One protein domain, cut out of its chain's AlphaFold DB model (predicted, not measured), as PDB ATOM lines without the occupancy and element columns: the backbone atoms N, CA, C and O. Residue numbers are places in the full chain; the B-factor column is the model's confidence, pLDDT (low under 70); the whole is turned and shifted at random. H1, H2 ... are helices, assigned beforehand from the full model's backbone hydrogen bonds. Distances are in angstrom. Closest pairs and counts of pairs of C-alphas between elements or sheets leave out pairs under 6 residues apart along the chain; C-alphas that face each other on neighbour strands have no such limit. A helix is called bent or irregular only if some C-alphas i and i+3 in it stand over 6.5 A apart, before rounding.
ATOM      1  N   ARG A   4     195.271 109.964 171.940       97.06
ATOM      2  CA  ARG A   4     194.824 111.358 171.857       97.06
ATOM      3  C   ARG A   4     195.788 112.323 172.551       97.06
ATOM      4  O   ARG A   4     196.076 113.371 171.996       97.06
ATOM      5  N   GLU A   5     196.269 111.966 173.737       97.31
ATOM      6  CA  GLU A   5     197.229 112.787 174.483       97.31
ATOM      7  C   GLU A   5     198.550 112.859 173.709       97.31
ATOM      8  O   GLU A   5     199.107 113.934 173.550       97.31
ATOM      9  N   TYR A   6     199.006 111.734 173.141       97.62
ATOM     10  CA  TYR A   6     200.200 111.683 172.291       97.62
ATOM     11  C   TYR A   6     200.129 112.689 171.134       97.62
ATOM     12  O   TYR A   6     201.082 113.428 170.905       97.62
ATOM     13  N   ALA A   7     198.982 112.762 170.453       96.38
ATOM     14  CA  ALA A   7     198.768 113.674 169.332       96.38
ATOM     15  C   ALA A   7     198.669 115.161 169.738       96.38
ATOM     16  O   ALA A   7     198.763 116.031 168.874       96.38
ATOM     17  N   GLU A   8     198.462 115.462 171.024       97.75
ATOM     18  CA  GLU A   8     198.402 116.833 171.553       97.75
ATOM     19  C   GLU A   8     199.801 117.399 171.887       97.75
ATOM     20  O   GLU A   8     199.932 118.605 172.107       97.75
ATOM     21  N   HIS A   9     200.855 116.572 171.871       98.06
ATOM     22  CA  HIS A   9     202.237 116.999 172.109       98.06
ATOM     23  C   HIS A   9     203.056 117.107 170.815       98.06
ATOM     24  O   HIS A   9     202.935 116.293 169.902       98.06
ATOM     25  N   ASP A  10     203.966 118.082 170.771       97.75
ATOM     26  CA  ASP A  10     205.058 118.086 169.796       97.75
ATOM     27  C   ASP A  10     206.243 117.216 170.263       97.75
ATOM     28  O   ASP A  10     206.256 116.675 171.372       97.75
ATOM     29  N   ALA A  11     207.276 117.096 169.422       97.06
ATOM     30  CA  ALA A  11     208.449 116.276 169.723       97.06
ATOM     31  C   ALA A  11     209.187 116.704 171.007       97.06
ATOM     32  O   ALA A  11     209.744 115.853 171.697       97.06
ATOM     33  N   THR A  12     209.187 117.997 171.347       97.38
ATOM     34  CA  THR A  12     209.837 118.504 172.568       97.38
ATOM     35  C   THR A  12     208.988 118.255 173.814       97.38
ATOM     36  O   THR A  12     209.523 117.935 174.877       97.38
ATOM     37  N   GLY A  13     207.661 118.325 173.678       97.81
ATOM     38  CA  GLY A  13     206.710 117.912 174.705       97.81
ATOM     39  C   GLY A  13     206.849 116.428 175.029       97.81
ATOM     40  O   GLY A  13     207.032 116.070 176.190       97.81
ATOM     41  N   LEU A  14     206.872 115.572 174.005       97.56
ATOM     42  CA  LEU A  14     207.111 114.138 174.170       97.56
ATOM     43  C   LEU A  14     208.482 113.854 174.801       97.56
ATOM     44  O   LEU A  14     208.573 113.068 175.743       97.56
ATOM     45  N   ALA A  15     209.536 114.542 174.354       96.88
ATOM     46  CA  ALA A  15     210.864 114.406 174.946       96.88
ATOM     47  C   ALA A  15     210.906 114.830 176.420       96.88
ATOM     48  O   ALA A  15     211.617 114.218 177.212       96.88
ATOM     49  N   SER A  16     210.129 115.842 176.813       96.81
ATOM     50  CA  SER A  16     210.014 116.259 178.216       96.81
ATOM     51  C   SER A  16     209.416 115.148 179.082       96.81
ATOM     52  O   SER A  16     209.955 114.868 180.151       96.81
ATOM     53  N   LEU A  17     208.378 114.459 178.594       96.88
ATOM     54  CA  LEU A  17     207.762 113.323 179.291       96.88
ATOM     55  C   LEU A  17     208.722 112.130 179.410       96.88
ATOM     56  O   LEU A  17     208.800 111.504 180.466       96.88
ATOM     57  N   VAL A  18     209.487 111.836 178.351       95.88
ATOM     58  CA  VAL A  18     210.502 110.766 178.363       95.88
ATOM     59  C   VAL A  18     211.631 111.091 179.337       95.88
ATOM     60  O   VAL A  18     211.987 110.260 180.167       95.88
ATOM     61  N   ASN A  19     212.160 112.315 179.288       95.12
ATOM     62  CA  ASN A  19     213.213 112.763 180.200       95.12
ATOM     63  C   ASN A  19     212.729 112.796 181.665       95.12
ATOM     64  O   ASN A  19     213.526 112.594 182.577       95.12
ATOM     65  N   GLY A  20     211.433 113.041 181.892       94.44
ATOM     66  CA  GLY A  20     210.785 112.974 183.204       94.44
ATOM     67  C   GLY A  20     210.454 111.553 183.679       94.44
ATOM     68  O   GLY A  20     210.080 111.375 184.836       94.44
ATOM     69  N   GLY A  21     210.596 110.541 182.814       94.00
ATOM     70  CA  GLY A  21     210.256 109.149 183.112       94.00
ATOM     71  C   GLY A  21     208.751 108.863 183.177       94.00
ATOM     72  O   GLY A  21     208.354 107.809 183.668       94.00
ATOM     73  N   GLU A  22     207.907 109.781 182.699       96.88
ATOM     74  CA  GLU A  22     206.444 109.626 182.684       96.88
ATOM     75  C   GLU A  22     205.980 108.634 181.610       96.88
ATOM     76  O   GLU A  22     204.943 107.983 181.750       96.88
ATOM     77  N   VAL A  23     206.759 108.526 180.533       95.81
ATOM     78  CA  VAL A  23     206.583 107.580 179.427       95.81
ATOM     79  C   VAL A  23     207.950 107.123 178.927       95.81
ATOM     80  O   VAL A  23     208.961 107.794 179.118       95.81
ATOM     81  N   THR A  24     207.989 105.988 178.245       94.50
ATOM     82  CA  THR A  24     209.193 105.449 177.608       94.50
ATOM     83  C   THR A  24     209.185 105.700 176.100       94.50
ATOM     84  O   THR A  24     208.130 105.782 175.471       94.50
ATOM     85  N   ALA A  25     210.371 105.755 175.485       94.75
ATOM     86  CA  ALA A  25     210.505 105.865 174.029       94.75
ATOM     87  C   ALA A  25     209.744 104.748 173.287       94.75
ATOM     88  O   ALA A  25     209.062 105.000 172.298       94.75
ATOM     89  N   VAL A  26     209.794 103.518 173.810       94.56
ATOM     90  CA  VAL A  26     209.115 102.359 173.215       94.56
ATOM     91  C   VAL A  26     207.591 102.506 173.270       94.56
ATOM     92  O   VAL A  26     206.905 102.150 172.313       94.56
ATOM     93  N   GLU A  27     207.035 103.049 174.356       95.44
ATOM     94  CA  GLU A  27     205.598 103.351 174.428       95.44
ATOM     95  C   GLU A  27     205.185 104.390 173.382       95.44
ATOM     96  O   GLU A  27     204.155 104.215 172.731       95.44
ATOM     97  N   LEU A  28     206.001 105.429 173.164       96.38
ATOM     98  CA  LEU A  28     205.741 106.426 172.124       96.38
ATOM     99  C   LEU A  28     205.805 105.825 170.714       96.38
ATOM    100  O   LEU A  28     204.936 106.124 169.895       96.38
ATOM    101  N   THR A  29     206.774 104.949 170.427       95.88
ATOM    102  CA  THR A  29     206.841 104.236 169.139       95.88
ATOM    103  C   THR A  29     205.588 103.391 168.902       95.88
ATOM    104  O   THR A  29     205.029 103.409 167.804       95.88
ATOM    105  N   ARG A  30     205.101 102.680 169.926       95.75
ATOM    106  CA  ARG A  30     203.879 101.867 169.812       95.75
ATOM    107  C   ARG A  30     202.637 102.715 169.561       95.75
ATOM    108  O   ARG A  30     201.830 102.349 168.713       95.75
ATOM    109  N   LEU A  31     202.517 103.868 170.218       97.06
ATOM    110  CA  LEU A  31     201.429 104.817 169.952       97.06
ATOM    111  C   LEU A  31     201.506 105.387 168.529       97.06
ATOM    112  O   LEU A  31     200.483 105.516 167.864       97.06
ATOM    113  N   ALA A  32     202.706 105.671 168.019       96.44
ATOM    114  CA  ALA A  32     202.877 106.092 166.630       96.44
ATOM    115  C   ALA A  32     202.430 105.003 165.634       96.44
ATOM    116  O   ALA A  32     201.839 105.322 164.600       96.44
ATOM    117  N   ARG A  33     202.667 103.722 165.953       95.62
ATOM    118  CA  ARG A  33     202.172 102.579 165.168       95.62
ATOM    119  C   ARG A  33     200.646 102.465 165.223       95.62
ATOM    120  O   ARG A  33     200.027 102.300 164.180       95.62
ATOM    121  N   GLU A  34     200.043 102.642 166.394       96.75
ATOM    122  CA  GLU A  34     198.581 102.673 166.552       96.75
ATOM    123  C   GLU A  34     197.951 103.808 165.721       96.75
ATOM    124  O   GLU A  34     197.027 103.573 164.942       96.75
ATOM    125  N   ALA A  35     198.513 105.023 165.784       96.12
ATOM    126  CA  ALA A  35     198.099 106.135 164.921       96.12
ATOM    127  C   ALA A  35     198.252 105.804 163.430       96.12
ATOM    128  O   ALA A  35     197.392 106.169 162.626       96.12
ATOM    129  N   HIS A  36     199.342 105.137 163.041       95.94
ATOM    130  CA  HIS A  36     199.518 104.687 161.666       95.94
ATOM    131  C   HIS A  36     198.389 103.739 161.254       95.94
ATOM    132  O   HIS A  36     197.755 104.005 160.238       95.94
ATOM    133  N   ASP A  37     198.085 102.703 162.033       95.62
ATOM    134  CA  ASP A  37     197.047 101.724 161.689       95.62
ATOM    135  C   ASP A  37     195.663 102.386 161.510       95.62
ATOM    136  O   ASP A  37     194.912 102.043 160.593       95.62
ATOM    137  N   GLU A  38     195.342 103.408 162.314       95.94
ATOM    138  CA  GLU A  38     194.086 104.166 162.201       95.94
ATOM    139  C   GLU A  38     194.035 105.143 161.007       95.94
ATOM    140  O   GLU A  38     192.960 105.470 160.480       95.94
ATOM    141  N   VAL A  39     195.174 105.705 160.598       95.62
ATOM    142  CA  VAL A  39     195.228 106.808 159.619       95.62
ATOM    143  C   VAL A  39     195.672 106.336 158.236       95.62
ATOM    144  O   VAL A  39     195.174 106.848 157.228       95.62
ATOM    145  N   TYR A  40     196.548 105.337 158.158       94.50
ATOM    146  CA  TYR A  40     197.176 104.853 156.931       94.50
ATOM    147  C   TYR A  40     196.190 104.500 155.813       94.50
ATOM    148  O   TYR A  40     196.426 104.969 154.697       94.50
ATOM    149  N   PRO A  41     195.044 103.825 156.061       95.75
ATOM    150  CA  PRO A  41     194.084 103.520 154.997       95.75
ATOM    151  C   PRO A  41     193.538 104.754 154.260       95.75
ATOM    152  O   PRO A  41     193.010 104.630 153.158       95.75
ATOM    153  N   ARG A  42     193.642 105.948 154.861       97.06
ATOM    154  CA  ARG A  42     193.155 107.212 154.291       97.06
ATOM    155  C   ARG A  42     194.235 108.004 153.559       97.06
ATOM    156  O   ARG A  42     193.907 108.723 152.620       97.06
ATOM    157  N   ILE A  43     195.489 107.921 154.008       96.06
ATOM    158  CA  ILE A  43     196.577 108.784 153.516       96.06
ATOM    159  C   ILE A  43     197.663 108.035 152.744       96.06
ATOM    160  O   ILE A  43     198.354 108.659 151.947       96.06
ATOM    161  N   ASN A  44     197.822 106.727 152.983       94.31
ATOM    162  CA  ASN A  44     198.792 105.856 152.318       94.31
ATOM    163  C   ASN A  44     200.221 106.450 152.254       94.31
ATOM    164  O   ASN A  44     200.828 106.527 151.189       94.31
TER     165      ASN A  44
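AT A GLANCE: This is residues 4 to 44 of the 77 residues of an uncharacterized protein of Mesorhizobium sp. LSJC269B00 (UniProt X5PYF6). Look for one long helix, H3, with the shorter helix H2 folded back beside its beginning and the small helix H1 near the middle of H3, a hook with few close approaches between its parts. The loop of residues 20 to 24 makes the turn from H2 to H3, and the far end of H3, residues 37 to 43, sticks out free of the rest. The printed part has 41 residues with three named helices, H1, H2 and H3 in that order, and no named strand; the class is all helix. It is only just loose, close to compact, with a radius of gyration of the C-alphas of 11.3 A, and the C-alphas span 34 by 17 by 14 A, a rod in outline.

HOW THE PARTS SIT: Begin with H1, residues 4 to 8, and go on to H2, residues 11 to 19: they are close but not clearly touching, and their closest C-alphas, those of Tyr 6 and Leu 14, are 7.6 A apart. Then look at H3, residues 25 to 43, to which H1 is also close but not clearly touching, with the closest C-alphas, those of Tyr 6 and Leu 31, 7.4 A apart. H2 and H3 are close but not clearly touching as well; their closest C-alphas, those of Val 18 and Ala 25, are 6.5 A apart. The lines of H2 and H3 stand at a shallow tilt of 30 degrees, and the two run opposite ways. In H1 and H2 every O i to N i+4 pair is within hydrogen-bond range, while in H3 13 of 15 are.

IN THESE COORDINATES: Find C-alpha 4 at (194.824, 111.358, 171.857), where H1 begins; it ends at Glu 8. After a tight link of 2 residues, H2 begins at C-alpha 11, at (208.449, 116.276, 169.723), and runs 12.0 A to Asn 19. A tight link of 5 residues leads to H3, which runs 25.0 A from Ala 25 to C-alpha 43 at (196.577, 108.784, 153.516). Near residue 37 you will find a kink of 40 degrees in H3, and the helix is irregular, with C-alphas 38 and 41 7.2 A apart; its line is a rough one.

THE WHOLE: The two C-alphas farthest apart in the domain are those of Gly 20 and Arg 42, at 34.4 A, while the first and last printed C-alphas, those of Arg 4 and Asn 44, are 20.7 A apart. The printed part has no cut, and both links between its helices are tight. The mean pLDDT of the printed part is 96.2, and no printed residue is under 70.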